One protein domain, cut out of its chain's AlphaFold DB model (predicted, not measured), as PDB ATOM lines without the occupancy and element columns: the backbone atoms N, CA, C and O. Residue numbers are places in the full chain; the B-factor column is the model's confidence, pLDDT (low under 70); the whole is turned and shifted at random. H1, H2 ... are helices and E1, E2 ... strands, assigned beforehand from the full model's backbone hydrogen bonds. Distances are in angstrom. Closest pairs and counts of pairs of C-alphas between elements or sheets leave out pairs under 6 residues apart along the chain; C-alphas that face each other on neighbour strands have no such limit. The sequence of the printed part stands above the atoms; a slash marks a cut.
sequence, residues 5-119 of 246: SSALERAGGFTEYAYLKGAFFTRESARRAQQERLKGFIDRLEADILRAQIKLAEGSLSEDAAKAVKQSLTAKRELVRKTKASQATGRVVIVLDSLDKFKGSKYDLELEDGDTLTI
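This is residues 5 to 119 of the 246 residues of the protein "Polysaccharide biosynthesis protein" of Desulfobacteraceae bacterium (UniProt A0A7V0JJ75). A long helical hairpin, made of H2 and H3, sticks out from a small head in which loops join a two-stranded sheet of E1 and E2 and two short helices, H1 and H4. The hairpin makes most of the length; H2 begins at the head, beside E1, and the link after H3 leads back to the head, where residues 91 to 92 pair with E1. The printed part has 115 residues, with four named helices and two named strands in the order H1, E1, H2, H3, H4, E2; the sheet, in the order E1 - E2, is antiparallel, and the class is mostly helix. The whole is extended, with a radius of gyration of the C-alphas of 22.7 A and spans of 69 by 26 by 22 A.

In the sheet, E1, residues 24 to 26, and E2, residues 116 to 118, are antiparallel neighbours at 159 degrees between their directions. The C-alphas of Phe 25 and Leu 117 face each other at 4.6 A, and N 26 and O 116, at 2.9 A, and N 118 and O 24, at 3.0 A, are within hydrogen-bond range. Residues 25 to 26 of E1 also pair, antiparallel, with residues 91 to 92. A tight link of one residue joins E1 to H2, residues 28 to 57. H2 touches H3, residues 63 to 85, with its residues 42 to 56 alone; the closest C-alphas are those of Leu 56 and Ala 66, 6.3 A apart. They run opposite ways at a shallow tilt of 19 degrees, a helical hairpin. H1, residues 5 to 10, and H4, residues 99 to 102, only just touch, with 3 pairs of C-alphas within 8 A, the closest those of Ser 5 and Phe 102 at 6.9 A. H1 is apart from H2, H3 and E2. In H1, H2 and H3 every O i to N i+4 pair is within hydrogen-bond range; H4 is too short for such a pair.

H2 runs 43.5 A from C-alpha 28 at (-11.073, -5.715, 1.376) to C-alpha 57 at (-38.490, -5.623, 35.179). H3 runs 33.6 A and ends with C-alpha 85 at (-13.568, -5.651, 20.172). H1 measures 8.7 A, H4 4.9 A, E1 6.8 A and E2 6.4 A.

The C-alphas of Gly 12 and Ser 62 are the two farthest apart, 69.3 A. The printed part has no cut. The links H1 to E1, H3 to H4 and H4 to E2 are long, 13 residues each; H2 to H3 is tight. The mean pLDDT of the printed part is 88.6, and no printed residue is under 70.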
ATOM      1  N   SER A   5      -4.473 -16.815 -10.786       93.50
ATOM      2  CA  SER A   5      -3.541 -17.692 -11.512       93.50
ATOM      3  C   SER A   5      -2.466 -16.919 -12.285       93.50
ATOM      4  O   SER A   5      -1.289 -17.255 -12.197       93.50
ATOM      5  N   SER A   6      -2.846 -15.842 -12.979       93.69
ATOM      6  CA  SER A   6      -1.920 -14.980 -13.728       93.69
ATOM      7  C   SER A   6      -0.929 -14.266 -12.806       93.69
ATOM      8  O   SER A   6       0.260 -14.185 -13.115       93.69
ATOM      9  N   ALA A   7      -1.399 -13.770 -11.658       93.12
ATOM     10  CA  ALA A   7      -0.532 -13.129 -10.673       93.12
ATOM     11  C   ALA A   7       0.458 -14.128 -10.051       93.12
ATOM     12  O   ALA A   7       1.628 -13.797  -9.863       93.12
ATOM     13  N   LEU A   8       0.014 -15.361  -9.785       92.94
ATOM     14  CA  LEU A   8       0.871 -16.444  -9.300       92.94
ATOM     15  C   LEU A   8       1.938 -16.844 -10.326       92.94
ATOM     16  O   LEU A   8       3.103 -16.974  -9.963       92.94
ATOM     17  N   GLU A   9       1.569 -16.992 -11.603       92.62
ATOM     18  CA  GLU A   9       2.520 -17.264 -12.692       92.62
ATOM     19  C   GLU A   9       3.586 -16.160 -12.777       92.62
ATOM     20  O   GLU A   9       4.783 -16.442 -12.839       92.62
ATOM     21  N   ARG A  10       3.166 -14.893 -12.689       93.19
ATOM     22  CA  ARG A  10       4.064 -13.731 -12.702       93.19
ATOM     23  C   ARG A  10       4.970 -13.648 -11.472       93.19
ATOM     24  O   ARG A  10       6.088 -13.151 -11.582       93.19
ATOM     25  N   ALA A  11       4.512 -14.143 -10.325       90.62
ATOM     26  CA  ALA A  11       5.303 -14.247  -9.100       90.62
ATOM     27  C   ALA A  11       6.318 -15.410  -9.119       90.62
ATOM     28  O   ALA A  11       7.087 -15.555  -8.170       90.62
ATOM     29  N   GLY A  12       6.349 -16.226 -10.183       91.31
ATOM     30  CA  GLY A  12       7.239 -17.385 -10.302       91.31
ATOM     31  C   GLY A  12       6.646 -18.690  -9.759       91.31
ATOM     32  O   GLY A  12       7.358 -19.686  -9.649       91.31
ATOM     33  N   GLY A  13       5.347 -18.705  -9.451       91.06
ATOM     34  CA  GLY A  13       4.622 -19.872  -8.963       91.06
ATOM     35  C   GLY A  13       4.791 -20.134  -7.467       91.06
ATOM     36  O   GLY A  13       4.930 -19.214  -6.663       91.06
ATOM     37  N   PHE A  14       4.705 -21.407  -7.078       92.00
ATOM     38  CA  PHE A  14       4.810 -21.831  -5.682       92.00
ATOM     39  C   PHE A  14       6.240 -22.253  -5.342       92.00
ATOM     40  O   PHE A  14       6.912 -22.901  -6.143       92.00
ATOM     41  N   THR A  15       6.690 -21.924  -4.133       91.06
ATOM     42  CA  THR A  15       7.983 -22.392  -3.616       91.06
ATOM     43  C   THR A  15       7.902 -23.856  -3.172       91.06
ATOM     44  O   THR A  15       6.821 -24.382  -2.916       91.06
ATOM     45  N   GLU A  16       9.048 -24.522  -3.016       89.31
ATOM     46  CA  GLU A  16       9.112 -25.917  -2.543       89.31
ATOM     47  C   GLU A  16       8.591 -26.109  -1.104       89.31
ATOM     48  O   GLU A  16       8.130 -27.190  -0.742       89.31
ATOM     49  N   TYR A  17       8.614 -25.047  -0.293       89.69
ATOM     50  CA  TYR A  17       8.118 -25.053   1.086       89.69
ATOM     51  C   TYR A  17       6.652 -24.621   1.197       89.69
ATOM     52  O   TYR A  17       6.096 -24.647   2.294       89.69
ATOM     53  N   ALA A  18       6.027 -24.205   0.090       92.00
ATOM     54  CA  ALA A  18       4.691 -23.631   0.075       92.00
ATOM     55  C   ALA A  18       3.628 -24.658   0.483       92.00
ATOM     56  O   ALA A  18       3.364 -25.637  -0.219       92.00
ATOM     57  N   TYR A  19       2.953 -24.402   1.599       92.56
ATOM     58  CA  TYR A  19       1.851 -25.235   2.046       92.56
ATOM     59  C   TYR A  19       0.520 -24.741   1.489       92.56
ATOM     60  O   TYR A  19      -0.190 -23.954   2.116       92.56
ATOM     61  N   LEU A  20       0.161 -25.243   0.306       91.75
ATOM     62  CA  LEU A  20      -1.056 -24.841  -0.410       91.75
ATOM     63  C   LEU A  20      -2.337 -25.049   0.413       91.75
ATOM     64  O   LEU A  20      -3.225 -24.203   0.383       91.75
ATOM     65  N   LYS A  21      -2.405 -26.120   1.214       87.81
ATOM     66  CA  LYS A  21      -3.550 -26.415   2.096       87.81
ATOM     67  C   LYS A  21      -3.637 -25.516   3.332       87.81
ATOM     68  O   LYS A  21      -4.639 -25.540   4.035       87.81
ATOM     69  N   GLY A  22      -2.586 -24.756   3.629       88.38
ATOM     70  CA  GLY A  22      -2.584 -23.721   4.665       88.38
ATOM     71  C   GLY A  22      -2.757 -22.314   4.104       88.38
ATOM     72  O   GLY A  22      -2.734 -21.349   4.870       88.38
ATOM     73  N   ALA A  23      -2.889 -22.182   2.782       90.06
ATOM     74  CA  ALA A  23      -3.013 -20.889   2.147       90.06
ATOM     75  C   ALA A  23      -4.327 -20.213   2.535       90.06
ATOM     76  O   ALA A  23      -5.367 -20.851   2.708       90.06
ATOM     77  N   PHE A  24      -4.285 -18.893   2.647       88.56
ATOM     78  CA  PHE A  24      -5.485 -18.110   2.864       88.56
ATOM     79  C   PHE A  24      -5.428 -16.804   2.096       88.56
ATOM     80  O   PHE A  24      -4.373 -16.207   1.894       88.56
ATOM     81  N   PHE A  25      -6.610 -16.371   1.685       92.38
ATOM     82  CA  PHE A  25      -6.799 -15.169   0.904       92.38
ATOM     83  C   PHE A  25      -7.514 -14.122   1.742       92.38
ATOM     84  O   PHE A  25      -8.465 -14.448   2.458       92.38
ATOM     85  N   THR A  26      -7.086 -12.870   1.662       94.00
ATOM     86  CA  THR A  26      -7.773 -11.746   2.301       94.00
ATOM     87  C   THR A  26      -8.141 -10.700   1.272       94.00
ATOM     88  O   THR A  26      -7.314 -10.333   0.440       94.00
ATOM     89  N   ARG A  27      -9.377 -10.206   1.378       95.50
ATOM     90  CA  ARG A  27      -9.965  -9.244   0.450       95.50
ATOM     91  C   ARG A  27     -10.696  -8.135   1.188       95.50
ATOM     92  O   ARG A  27     -11.492  -8.392   2.098       95.50
ATOM     93  N   GLU A  28     -10.490  -6.901   0.746       95.12
ATOM     94  CA  GLU A  28     -11.073  -5.715   1.376       95.12
ATOM     95  C   GLU A  28     -12.606  -5.674   1.255       95.12
ATOM     96  O   GLU A  28     -13.303  -5.385   2.233       95.12
ATOM     97  N   SER A  29     -13.172  -6.028   0.099       95.12
ATOM     98  CA  SER A  29     -14.631  -6.091  -0.072       95.12
ATOM     99  C   SER A  29     -15.272  -7.159   0.824       95.12
ATOM    100  O   SER A  29     -16.297  -6.906   1.467       95.12
ATOM    101  N   ALA A  30     -14.624  -8.321   0.964       94.44
ATOM    102  CA  ALA A  30     -15.032  -9.366   1.897       94.44
ATOM    103  C   ALA A  30     -14.949  -8.881   3.350       94.44
ATOM    104  O   ALA A  30     -15.877  -9.127   4.122       94.44
ATOM    105  N   ARG A  31     -13.892  -8.138   3.716       94.69
ATOM    106  CA  ARG A  31     -13.733  -7.536   5.050       94.69
ATOM    107  C   ARG A  31     -14.898  -6.615   5.383       94.69
ATOM    108  O   ARG A  31     -15.509  -6.763   6.438       94.69
ATOM    109  N   ARG A  32     -15.255  -5.712   4.465       95.56
ATOM    110  CA  ARG A  32     -16.386  -4.781   4.630       95.56
ATOM    111  C   ARG A  32     -17.712  -5.522   4.787       95.56
ATOM    112  O   ARG A  32     -18.454  -5.252   5.728       95.56
ATOM    113  N   ALA A  33     -17.981  -6.505   3.929       95.06
ATOM    114  CA  ALA A  33     -19.202  -7.307   4.010       95.06
ATOM    115  C   ALA A  33     -19.292  -8.111   5.320       95.06
ATOM    116  O   ALA A  33     -20.358  -8.210   5.929       95.06
ATOM    117  N   GLN A  34     -18.177  -8.686   5.778       93.12
ATOM    118  CA  GLN A  34     -18.093  -9.387   7.060       93.12
ATOM    119  C   GLN A  34     -18.295  -8.429   8.243       93.12
ATOM    120  O   GLN A  34     -19.016  -8.775   9.179       93.12
ATOM    121  N   GLN A  35     -17.720  -7.226   8.188       93.25
ATOM    122  CA  GLN A  35     -17.862  -6.210   9.232       93.25
ATOM    123  C   GLN A  35     -19.315  -5.745   9.384       93.25
ATOM    124  O   GLN A  35     -19.805  -5.621  10.506       93.25
ATOM    125  N   GLU A  36     -20.030  -5.551   8.275       95.25
ATOM    126  CA  GLU A  36     -21.446  -5.174   8.308       95.25
ATOM    127  C   GLU A  36     -22.311  -6.292   8.915       95.25
ATOM    128  O   GLU A  36     -23.149  -6.052   9.785       95.25
ATOM    129  N   ARG A  37     -22.050  -7.553   8.541       93.94
ATOM    130  CA  ARG A  37     -22.722  -8.716   9.151       93.94
ATOM    131  C   ARG A  37     -22.441  -8.820  10.649       93.94
ATOM    132  O   ARG A  37     -23.352  -9.145  11.411       93.94
ATOM    133  N   LEU A  38     -21.204  -8.546  11.066       90.25
ATOM    134  CA  LEU A  38     -20.800  -8.540  12.471       90.25
ATOM    135  C   LEU A  38     -21.558  -7.464  13.256       90.25
ATOM    136  O   LEU A  38     -22.103  -7.759  14.318       90.25
ATOM    137  N   LYS A  39     -21.661  -6.250  12.706       93.38
ATOM    138  CA  LYS A  39     -22.440  -5.155  13.294       93.38
ATOM    139  C   LYS A  39     -23.912  -5.542  13.460       93.38
ATOM    140  O   LYS A  39     -24.419  -5.528  14.577       93.38
ATOM    141  N   GLY A  40     -24.560  -6.023  12.400       93.94
ATOM    142  CA  GLY A  40     -25.959  -6.462  12.477       93.94
ATOM    143  C   GLY A  40     -26.189  -7.675  13.393       93.94
ATOM    144  O   GLY A  40     -27.305  -7.918  13.854       93.94
ATOM    145  N   PHE A  41     -25.162  -8.485  13.667       91.62
ATOM    146  CA  PHE A  41     -25.228  -9.529  14.692       91.62
ATOM    147  C   PHE A  41     -25.150  -8.947  16.109       91.62
ATOM    148  O   PHE A  41     -25.940  -9.340  16.967       91.62
ATOM    149  N   ILE A  42     -24.255  -7.983  16.341       91.56
ATOM    150  CA  ILE A  42     -24.136  -7.258  17.612       91.56
ATOM    151  C   ILE A  42     -25.454  -6.552  17.951       91.56
ATOM    152  O   ILE A  42     -25.965  -6.748  19.051       91.56
ATOM    153  N   ASP A  43     -26.050  -5.832  17.001       94.31
ATOM    154  CA  ASP A  43     -27.305  -5.098  17.218       94.31
ATOM    155  C   ASP A  43     -28.448  -6.039  17.649       94.31
ATOM    156  O   ASP A  43     -29.225  -5.739  18.560       94.31
ATOM    157  N   ARG A  44     -28.519  -7.236  17.049       93.38
ATOM    158  CA  ARG A  44     -29.488  -8.276  17.439       93.38
ATOM    159  C   ARG A  44     -29.245  -8.792  18.857       93.38
ATOM    160  O   ARG A  44     -30.198  -8.922  19.622       93.38
ATOM    161  N   LEU A  45     -27.988  -9.051  19.226       90.62
ATOM    162  CA  LEU A  45     -27.646  -9.476  20.586       90.62
ATOM    163  C   LEU A  45     -28.018  -8.411  21.626       90.62
ATOM    164  O   LEU A  45     -28.500  -8.753  22.706       90.62
ATOM    165  N   GLU A  46     -27.822  -7.132  21.311       93.31
ATOM    166  CA  GLU A  46     -28.205  -6.025  22.189       93.31
ATOM    167  C   GLU A  46     -29.722  -5.918  22.354       93.31
ATOM    168  O   GLU A  46     -30.206  -5.820  23.485       93.31
ATOM    169  N   ALA A  47     -30.485  -6.035  21.264       93.75
ATOM    170  CA  ALA A  47     -31.945  -6.067  21.321       93.75
ATOM    171  C   ALA A  47     -32.466  -7.234  22.182       93.75
ATOM    172  O   ALA A  47     -33.377  -7.056  22.994       93.75
ATOM    173  N   ASP A  48     -31.861  -8.419  22.073       90.31
ATOM    174  CA  ASP A  48     -32.225  -9.579  22.893       90.31
ATOM    175  C   ASP A  48     -31.877  -9.386  24.375       90.31
ATOM    176  O   ASP A  48     -32.635  -9.800  25.259       90.31
ATOM    177  N   ILE A  49     -30.751  -8.729  24.668       91.94
ATOM    178  CA  ILE A  49     -30.368  -8.331  26.028       91.94
ATOM    179  C   ILE A  49     -31.386  -7.340  26.614       91.94
ATOM    180  O   ILE A  49     -31.722  -7.461  27.793       91.94
ATOM    181  N   LEU A  50     -31.883  -6.383  25.825       91.31
ATOM    182  CA  LEU A  50     -32.901  -5.417  26.258       91.31
ATOM    183  C   LEU A  50     -34.248  -6.094  26.524       91.31
ATOM    184  O   LEU A  50     -34.820  -5.917  27.598       91.31
ATOM    185  N   ARG A  51     -34.724  -6.947  25.610       90.12
ATOM    186  CA  ARG A  51     -35.970  -7.717  25.792       90.12
ATOM    187  C   ARG A  51     -35.940  -8.571  27.057       90.12
ATOM    188  O   ARG A  51     -36.903  -8.599  27.817       90.12
ATOM    189  N   ALA A  52     -34.819  -9.246  27.309       87.25
ATOM    190  CA  ALA A  52     -34.650 -10.052  28.514       87.25
ATOM    191  C   ALA A  52     -34.598  -9.205  29.801       87.25
ATOM    192  O   ALA A  52     -35.024  -9.685  30.848       87.25
ATOM    193  N   GLN A  53     -34.119  -7.955  29.741       87.25
ATOM    194  CA  GLN A  53     -34.184  -7.022  30.874       87.25
ATOM    195  C   GLN A  53     -35.602  -6.520  31.139       87.25
ATOM    196  O   GLN A  53     -36.009  -6.482  32.296       87.25
ATOM    197  N   ILE A  54     -36.361  -6.183  30.095       87.19
ATOM    198  CA  ILE A  54     -37.761  -5.755  30.229       87.19
ATOM    199  C   ILE A  54     -38.583  -6.865  30.890       87.19
ATOM    200  O   ILE A  54     -39.233  -6.626  31.901       87.19
ATOM    201  N   LYS A  55     -38.439  -8.110  30.417       83.69
ATOM    202  CA  LYS A  55     -39.109  -9.277  31.013       83.69
ATOM    203  C   LYS A  55     -38.770  -9.484  32.496       83.69
ATOM    204  O   LYS A  55     -39.593  -9.987  33.251       83.69
ATOM    205  N   LEU A  56     -37.556  -9.122  32.923       82.81
ATOM    206  CA  LEU A  56     -37.189  -9.139  34.343       82.81
ATOM    207  C   LEU A  56     -37.846  -8.002  35.128       82.81
ATOM    208  O   LEU A  56     -38.270  -8.221  36.258       82.81
ATOM    209  N   ALA A  57     -37.909  -6.805  34.547       82.75
ATOM    210  CA  ALA A  57     -38.490  -5.623  35.179       82.75
ATOM    211  C   ALA A  57     -40.014  -5.732  35.359       82.75
ATOM    212  O   ALA A  57     -40.546  -5.198  36.326       82.75
ATOM    213  N   GLU A  58     -40.704  -6.468  34.483       84.25
ATOM    214  CA  GLU A  58     -42.144  -6.754  34.585       84.25
ATOM    215  C   GLU A  58     -42.523  -7.607  35.813       84.25
ATOM    216  O   GLU A  58     -43.705  -7.770  36.100       84.25
ATOM    217  N   GLY A  59     -41.551  -8.171  36.543       72.06
ATOM    218  CA  GLY A  59     -41.795  -8.878  37.807       72.06
ATOM    219  C   GLY A  59     -42.570 -10.196  37.679       72.06
ATOM    220  O   GLY A  59     -42.927 -10.797  38.686       72.06
ATOM    221  N   SER A  60     -42.803 -10.685  36.457       73.25
ATOM    222  CA  SER A  60     -43.581 -11.900  36.156       73.25
ATOM    223  C   SER A  60     -42.836 -13.218  36.419       73.25
ATOM    224  O   SER A  60     -43.344 -14.301  36.124       73.25
ATOM    225  N   LEU A  61     -41.613 -13.148  36.949       77.31
ATOM    226  CA  LEU A  61     -40.729 -14.290  37.172       77.31
ATOM    227  C   LEU A  61     -40.583 -14.579  38.667       77.31
ATOM    228  O   LEU A  61     -40.484 -13.662  39.477       77.31
ATOM    229  N   SER A  62     -40.489 -15.863  39.021       81.50
ATOM    230  CA  SER A  62     -40.069 -16.260  40.366       81.50
ATOM    231  C   SER A  62     -38.652 -15.759  40.667       81.50
ATOM    232  O   SER A  62     -37.850 -15.530  39.757       81.50
ATOM    233  N   GLU A  63     -38.312 -15.616  41.947       79.25
ATOM    234  CA  GLU A  63     -37.016 -15.078  42.376       79.25
ATOM    235  C   GLU A  63     -35.822 -15.893  41.832       79.25
ATOM    236  O   GLU A  63     -34.827 -15.328  41.367       79.25
ATOM    237  N   ASP A  64     -35.947 -17.222  41.798       77.50
ATOM    238  CA  ASP A  64     -34.923 -18.120  41.252       77.50
ATOM    239  C   ASP A  64     -34.782 -17.989  39.731       77.50
ATOM    240  O   ASP A  64     -33.666 -17.944  39.201       77.50
ATOM    241  N   ALA A  65     -35.903 -17.848  39.015       78.12
ATOM    242  CA  ALA A  65     -35.884 -17.589  37.580       78.12
ATOM    243  C   ALA A  65     -35.248 -16.223  37.275       78.12
ATOM    244  O   ALA A  65     -34.436 -16.108  36.354       78.12
ATOM    245  N   ALA A  66     -35.541 -15.199  38.080       80.00
ATOM    246  CA  ALA A  66     -34.965 -13.869  37.926       80.00
ATOM    247  C   ALA A  66     -33.438 -13.868  38.129       80.00
ATOM    248  O   ALA A  66     -32.703 -13.272  37.332       80.00
ATOM    249  N   LYS A  67     -32.935 -14.593  39.141       82.31
ATOM    250  CA  LYS A  67     -31.490 -14.770  39.381       82.31
ATOM    251  C   LYS A  67     -30.793 -15.454  38.199       82.31
ATOM    252  O   LYS A  67     -29.767 -14.952  37.729       82.31
ATOM    253  N   ALA A  68     -31.365 -16.535  37.666       81.00
ATOM    254  CA  ALA A  68     -30.802 -17.255  36.520       81.00
ATOM    255  C   ALA A  68     -30.732 -16.386  35.250       81.00
ATOM    256  O   ALA A  68     -29.715 -16.369  34.547       81.00
ATOM    257  N   VAL A  69     -31.783 -15.609  34.963       80.88
ATOM    258  CA  VAL A  69     -31.795 -14.695  33.809       80.88
ATOM    259  C   VAL A  69     -30.785 -13.562  33.999       80.88
ATOM    260  O   VAL A  69     -30.040 -13.257  33.066       80.88
ATOM    261  N   LYS A  70     -30.681 -12.976  35.199       84.44
ATOM    262  CA  LYS A  70     -29.684 -11.934  35.505       84.44
ATOM    263  C   LYS A  70     -28.254 -12.431  35.281       84.44
ATOM    264  O   LYS A  70     -27.435 -11.718  34.706       84.44
ATOM    265  N   GLN A  71     -27.962 -13.669  35.674       82.38
ATOM    266  CA  GLN A  71     -26.666 -14.295  35.431       82.38
ATOM    267  C   GLN A  71     -26.399 -14.505  33.930       82.38
ATOM    268  O   GLN A  71     -25.339 -14.119  33.435       82.38
ATOM    269  N   SER A  72     -27.387 -15.022  33.187       81.94
ATOM    270  CA  SER A  72     -27.324 -15.158  31.724       81.94
ATOM    271  C   SER A  72     -27.033 -13.824  31.028       81.94
ATOM    272  O   SER A  72     -26.177 -13.754  30.144       81.94
ATOM    273  N   LEU A  73     -27.690 -12.744  31.461       86.62
ATOM    274  CA  LEU A  73     -27.498 -11.398  30.919       86.62
ATOM    275  C   LEU A  73     -26.067 -10.888  31.085       86.62
ATOM    276  O   LEU A  73     -25.529 -10.289  30.154       86.62
ATOM    277  N   THR A  74     -25.427 -11.149  32.225       87.00
ATOM    278  CA  THR A  74     -24.030 -10.759  32.453       87.00
ATOM    279  C   THR A  74     -23.082 -11.438  31.466       87.00
ATOM    280  O   THR A  74     -22.261 -10.753  30.858       87.00
ATOM    281  N   ALA A  75     -23.215 -12.751  31.230       83.56
ATOM    282  CA  ALA A  75     -22.383 -13.414  30.218       83.56
ATOM    283  C   ALA A  75     -22.687 -12.924  28.803       83.56
ATOM    284  O   ALA A  75     -21.759 -12.727  28.025       83.56
ATOM    285  N   LYS A  76     -23.963 -12.686  28.468       82.12
ATOM    286  CA  LYS A  76     -24.339 -12.138  27.157       82.12
ATOM    287  C   LYS A  76     -23.712 -10.762  26.919       82.12
ATOM    288  O   LYS A  76     -23.185 -10.524  25.838       82.12
ATOM    289  N   ARG A  77     -23.708  -9.879  27.922       88.06
ATOM    290  CA  ARG A  77     -23.051  -8.561  27.840       88.06
ATOM    291  C   ARG A  77     -21.543  -8.684  27.644       88.06
ATOM    292  O   ARG A  77     -20.987  -7.983  26.806       88.06
ATOM    293  N   GLU A  78     -20.895  -9.585  28.375       87.06
ATOM    294  CA  GLU A  78     -19.456  -9.816  28.218       87.06
ATOM    295  C   GLU A  78     -19.121 -10.394  26.837       87.06
ATOM    296  O   GLU A  78     -18.149  -9.970  26.213       87.06
ATOM    297  N   LEU A  79     -19.951 -11.304  26.321       82.81
ATOM    298  CA  LEU A  79     -19.829 -11.806  24.956       82.81
ATOM    299  C   LEU A  79     -19.942 -10.662  23.945       82.81
ATOM    300  O   LEU A  79     -19.059 -10.518  23.110       82.81
ATOM    301  N   VAL A  80     -20.964  -9.805  24.053       88.94
ATOM    302  CA  VAL A  80     -21.117  -8.629  23.178       88.94
ATOM    303  C   VAL A  80     -19.896  -7.714  23.263       88.94
ATOM    304  O   VAL A  80     -19.391  -7.288  22.229       88.94
ATOM    305  N   ARG A  81     -19.371  -7.448  24.466       88.62
ATOM    306  CA  ARG A  81     -18.170  -6.620  24.657       88.62
ATOM    307  C   ARG A  81     -16.956  -7.204  23.933       88.62
ATOM    308  O   ARG A  81     -16.254  -6.472  23.239       88.62
ATOM    309  N   LYS A  82     -16.722  -8.513  24.067       86.81
ATOM    310  CA  LYS A  82     -15.640  -9.214  23.361       86.81
ATOM    311  C   LYS A  82     -15.847  -9.200  21.845       86.81
ATOM    312  O   LYS A  82     -14.907  -8.913  21.115       86.81
ATOM    313  N   THR A  83     -17.068  -9.445  21.377       84.19
ATOM    314  CA  THR A  83     -17.409  -9.433  19.947       84.19
ATOM    315  C   THR A  83     -17.233  -8.044  19.332       84.19
ATOM    316  O   THR A  83     -16.704  -7.941  18.234       84.19
ATOM    317  N   LYS A  84     -17.591  -6.969  20.050       86.56
ATOM    318  CA  LYS A  84     -17.361  -5.576  19.623       86.56
ATOM    319  C   LYS A  84     -15.881  -5.223  19.473       86.56
ATOM    320  O   LYS A  84     -15.546  -4.381  18.650       86.56
ATOM    321  N   ALA A  85     -15.013  -5.837  20.276       87.12
ATOM    322  CA  ALA A  85     -13.568  -5.651  20.172       87.12
ATOM    323  C   ALA A  85     -12.949  -6.442  19.003       87.12
ATOM    324  O   ALA A  85     -11.811  -6.175  18.624       87.12
ATOM    325  N   SER A  86     -13.677  -7.409  18.435       85.69
ATOM    326  CA  SER A  86     -13.229  -8.179  17.276       85.69
ATOM    327  C   SER A  86     -13.417  -7.385  15.987       85.69
ATOM    328  O   SER A  86     -14.419  -6.697  15.805       85.69
ATOM    329  N   GLN A  87     -12.481  -7.544  15.055       84.75
ATOM    330  CA  GLN A  87     -12.563  -6.964  13.716       84.75
ATOM    331  C   GLN A  87     -12.717  -8.066  12.670       84.75
ATOM    332  O   GLN A  87     -12.204  -9.174  12.843       84.75
ATOM    333  N   ALA A  88     -13.437  -7.770  11.588       89.25
ATOM    334  CA  ALA A  88     -13.465  -8.650  10.429       89.25
ATOM    335  C   ALA A  88     -12.086  -8.675   9.756       89.25
ATOM    336  O   ALA A  88     -11.463  -7.632   9.562       89.25
ATOM    337  N   THR A  89     -11.624  -9.864   9.372       87.12
ATOM    338  CA  THR A  89     -10.321 -10.051   8.719       87.12
ATOM    339  C   THR A  89     -10.405  -9.977   7.198       87.12
ATOM    340  O   THR A  89      -9.397  -9.747   6.544       87.12
ATOM    341  N   GLY A  90     -11.589 -10.186   6.613       89.62
ATOM    342  CA  GLY A  90     -11.736 -10.307   5.164       89.62
ATOM    343  C   GLY A  90     -11.208 -11.621   4.605       89.62
ATOM    344  O   GLY A  90     -10.985 -11.716   3.402       89.62
ATOM    345  N   ARG A  91     -11.004 -12.633   5.459       90.50
ATOM    346  CA  ARG A  91     -10.538 -13.953   5.028       90.50
ATOM    347  C   ARG A  91     -11.578 -14.621   4.132       90.50
ATOM    348  O   ARG A  91     -12.755 -14.707   4.495       90.50
ATOM    349  N   VAL A  92     -11.119 -15.124   2.995       88.75
ATOM    350  CA  VAL A  92     -11.866 -15.936   2.038       88.75
ATOM    351  C   VAL A  92     -11.161 -17.283   1.943       88.75
ATOM    352  O   VAL A  92      -9.951 -17.351   1.727       88.75
ATOM    353  N   VAL A  93     -11.919 -18.357   2.142       82.50
ATOM    354  CA  VAL A  93     -11.398 -19.718   1.991       82.50
ATOM    355  C   VAL A  93     -11.270 -20.004   0.500       82.50
ATOM    356  O   VAL A  93     -12.262 -19.957  -0.230       82.50
ATOM    357  N   ILE A  94     -10.048 -20.287   0.064       83.00
ATOM    358  CA  ILE A  94      -9.739 -20.706  -1.299       83.00
ATOM    359  C   ILE A  94      -9.060 -22.067  -1.247       83.00
ATOM    360  O   ILE A  94      -8.374 -22.379  -0.277       83.00
ATOM    361  N   VAL A  95      -9.242 -22.865  -2.293       83.69
ATOM    362  CA  VAL A  95      -8.526 -24.132  -2.439       83.69
ATOM    363  C   VAL A  95      -7.492 -23.940  -3.533       83.69
ATOM    364  O   VAL A  95      -7.844 -23.660  -4.681       83.69
ATOM    365  N   LEU A  96      -6.221 -24.048  -3.154       85.75
ATOM    366  CA  LEU A  96      -5.099 -24.053  -4.083       85.75
ATOM    367  C   LEU A  96      -4.731 -25.495  -4.443       85.75
ATOM    368  O   LEU A  96      -4.768 -26.389  -3.602       85.75
ATOM    369  N   ASP A  97      -4.329 -25.694  -5.691       86.00
ATOM    370  CA  ASP A  97      -3.729 -26.928  -6.207       86.00
ATOM    371  C   ASP A  97      -2.555 -26.510  -7.118       86.00
ATOM    372  O   ASP A  97      -2.263 -25.317  -7.249       86.00
ATOM    373  N   SER A  98      -1.879 -27.462  -7.764       85.69
ATOM    374  CA  SER A  98      -0.897 -27.190  -8.820       85.69
ATOM    375  C   SER A  98      -1.432 -26.153  -9.817       85.69
ATOM    376  O   SER A  98      -2.614 -26.215 -10.170       85.69
ATOM    377  N   LEU A  99      -0.575 -25.236 -10.286       85.56
ATOM    378  CA  LEU A  99      -0.980 -24.109 -11.144       85.56
ATOM    379  C   LEU A  99      -1.830 -24.546 -12.343       85.56
ATOM    380  O   LEU A  99      -2.848 -23.916 -12.624       85.56
ATOM    381  N   ASP A 100      -1.482 -25.670 -12.968       86.38
ATOM    382  CA  ASP A 100      -2.198 -26.223 -14.123       86.38
ATOM    383  C   ASP A 100      -3.663 -26.567 -13.819       86.38
ATOM    384  O   ASP A 100      -4.541 -26.376 -14.655       86.38
ATOM    385  N   LYS A 101      -3.939 -27.061 -12.607       86.56
ATOM    386  CA  LYS A 101      -5.300 -27.381 -12.147       86.56
ATOM    387  C   LYS A 101      -6.016 -26.178 -11.550       86.56
ATOM    388  O   LYS A 101      -7.244 -26.119 -11.560       86.56
ATOM    389  N   PHE A 102      -5.257 -25.254 -10.965       88.19
ATOM    390  CA  PHE A 102      -5.806 -24.064 -10.339       88.19
ATOM    391  C   PHE A 102      -6.347 -23.087 -11.386       88.19
ATOM    392  O   PHE A 102      -7.426 -22.521 -11.197       88.19
ATOM    393  N   LYS A 103      -5.633 -22.924 -12.504       90.44
ATOM    394  CA  LYS A 103      -6.000 -22.033 -13.608       90.44
ATOM    395  C   LYS A 103      -7.370 -22.389 -14.188       90.44
ATOM    396  O   LYS A 103      -7.635 -23.534 -14.540       90.44
ATOM    397  N   GLY A 104      -8.261 -21.401 -14.276       86.31
ATOM    398  CA  GLY A 104      -9.629 -21.601 -14.769       86.31
ATOM    399  C   GLY A 104     -10.555 -22.373 -13.819       86.31
ATOM    400  O   GLY A 104     -11.719 -22.597 -14.153       86.31
ATOM    401  N   SER A 105     -10.083 -22.758 -12.628       88.69
ATOM    402  CA  SER A 105     -10.941 -23.334 -11.596       88.69
ATOM    403  C   SER A 105     -11.902 -22.283 -11.025       88.69
ATOM    404  O   SER A 105     -11.712 -21.075 -11.167       88.69
ATOM    405  N   LYS A 106     -12.918 -22.728 -10.277       87.94
ATOM    406  CA  LYS A 106     -13.812 -21.820  -9.532       87.94
ATOM    407  C   LYS A 106     -13.088 -20.982  -8.464       87.94
ATOM    408  O   LYS A 106     -13.669 -20.027  -7.958       87.94
ATOM    409  N   TYR A 107     -11.865 -21.371  -8.096       86.62
ATOM    410  CA  TYR A 107     -11.021 -20.672  -7.131       86.62
ATOM    411  C   TYR A 107     -10.046 -19.693  -7.803       86.62
ATOM    412  O   TYR A 107      -9.387 -18.928  -7.105       86.62
ATOM    413  N   ASP A 108      -9.986 -19.670  -9.140       91.62
ATOM    414  CA  ASP A 108      -9.202 -18.710  -9.916       91.62
ATOM    415  C   ASP A 108      -9.931 -17.364 -10.012       91.62
ATOM    416  O   ASP A 108     -10.493 -16.988 -11.046       91.62
ATOM    417  N   LEU A 109     -10.002 -16.679  -8.875       91.25
ATOM    418  CA  LEU A 109     -10.751 -15.442  -8.719       91.25
ATOM    419  C   LEU A 109     -10.121 -14.305  -9.531       91.25
ATOM    420  O   LEU A 109      -8.902 -14.209  -9.680       91.25
ATOM    421  N   GLU A 110     -10.972 -13.406 -10.020       94.19
ATOM    422  CA  GLU A 110     -10.527 -12.096 -10.488       94.19
ATOM    423  C   GLU A 110     -10.083 -11.263  -9.280       94.19
ATOM    424  O   GLU A 110     -10.777 -11.231  -8.256       94.19
ATOM    425  N   LEU A 111      -8.903 -10.652  -9.389       94.19
ATOM    426  CA  LEU A 111      -8.282  -9.890  -8.314       94.19
ATOM    427  C   LEU A 111      -8.897  -8.498  -8.180       94.19
ATOM    428  O   LEU A 111      -9.213  -7.830  -9.165       94.19
ATOM    429  N   GLU A 112      -9.017  -8.071  -6.932       94.75
ATOM    430  CA  GLU A 112      -9.356  -6.722  -6.506       94.75
ATOM    431  C   GLU A 112      -8.105  -6.026  -5.952       94.75
ATOM    432  O   GLU A 112      -7.139  -6.667  -5.530       94.75
ATOM    433  N   ASP A 113      -8.126  -4.693  -5.944       92.25
ATOM    434  CA  ASP A 113      -7.056  -3.913  -5.328       92.25
ATOM    435  C   ASP A 113      -6.933  -4.240  -3.828       92.25
ATOM    436  O   ASP A 113      -7.929  -4.307  -3.102       92.25
ATOM    437  N   GLY A 114      -5.699  -4.462  -3.377       91.50
ATOM    438  CA  GLY A 114      -5.391  -4.855  -2.000       91.50
ATOM    439  C   GLY A 114      -5.631  -6.332  -1.661       91.50
ATOM    440  O   GLY A 114      -5.469  -6.709  -0.497       91.50
ATOM    441  N   ASP A 115      -5.987  -7.181  -2.630       95.44
ATOM    442  CA  ASP A 115      -6.053  -8.626  -2.404       95.44
ATOM    443  C   ASP A 115      -4.682  -9.183  -1.998       95.44
ATOM    444  O   ASP A 115      -3.650  -8.878  -2.595       95.44
ATOM    445  N   THR A 116      -4.672 -10.034  -0.972       93.50
ATOM    446  CA  THR A 116      -3.451 -10.682  -0.481       93.50
ATOM    447  C   THR A 116      -3.661 -12.184  -0.400       93.50
ATOM    448  O   THR A 116      -4.613 -12.657   0.224       93.50
ATOM    449  N   LEU A 117      -2.750 -12.940  -1.013       92.81
ATOM    450  CA  LEU A 117      -2.646 -14.383  -0.853       92.81
ATOM    451  C   LEU A 117      -1.426 -14.700   0.012       92.81
ATOM    452  O   LEU A 117      -0.299 -14.394  -0.364       92.81
ATOM    453  N   THR A 118      -1.651 -15.345   1.151       91.06
ATOM    454  CA  THR A 118      -0.580 -15.804   2.036       91.06
ATOM    455  C   THR A 118      -0.494 -17.320   1.978       91.06
ATOM    456  O   THR A 118      -1.488 -18.006   2.221       91.06
ATOM    457  N   ILE A 119       0.697 -17.844   1.684       92.44
ATOM    458  CA  ILE A 119       0.975 -19.282   1.659       92.44
ATOM    459  C   ILE A 119       2.064 -19.573   2.699       92.44
ATOM    460  O   ILE A 119       3.218 -19.201   2.481       92.44
TER     461      ILE A 119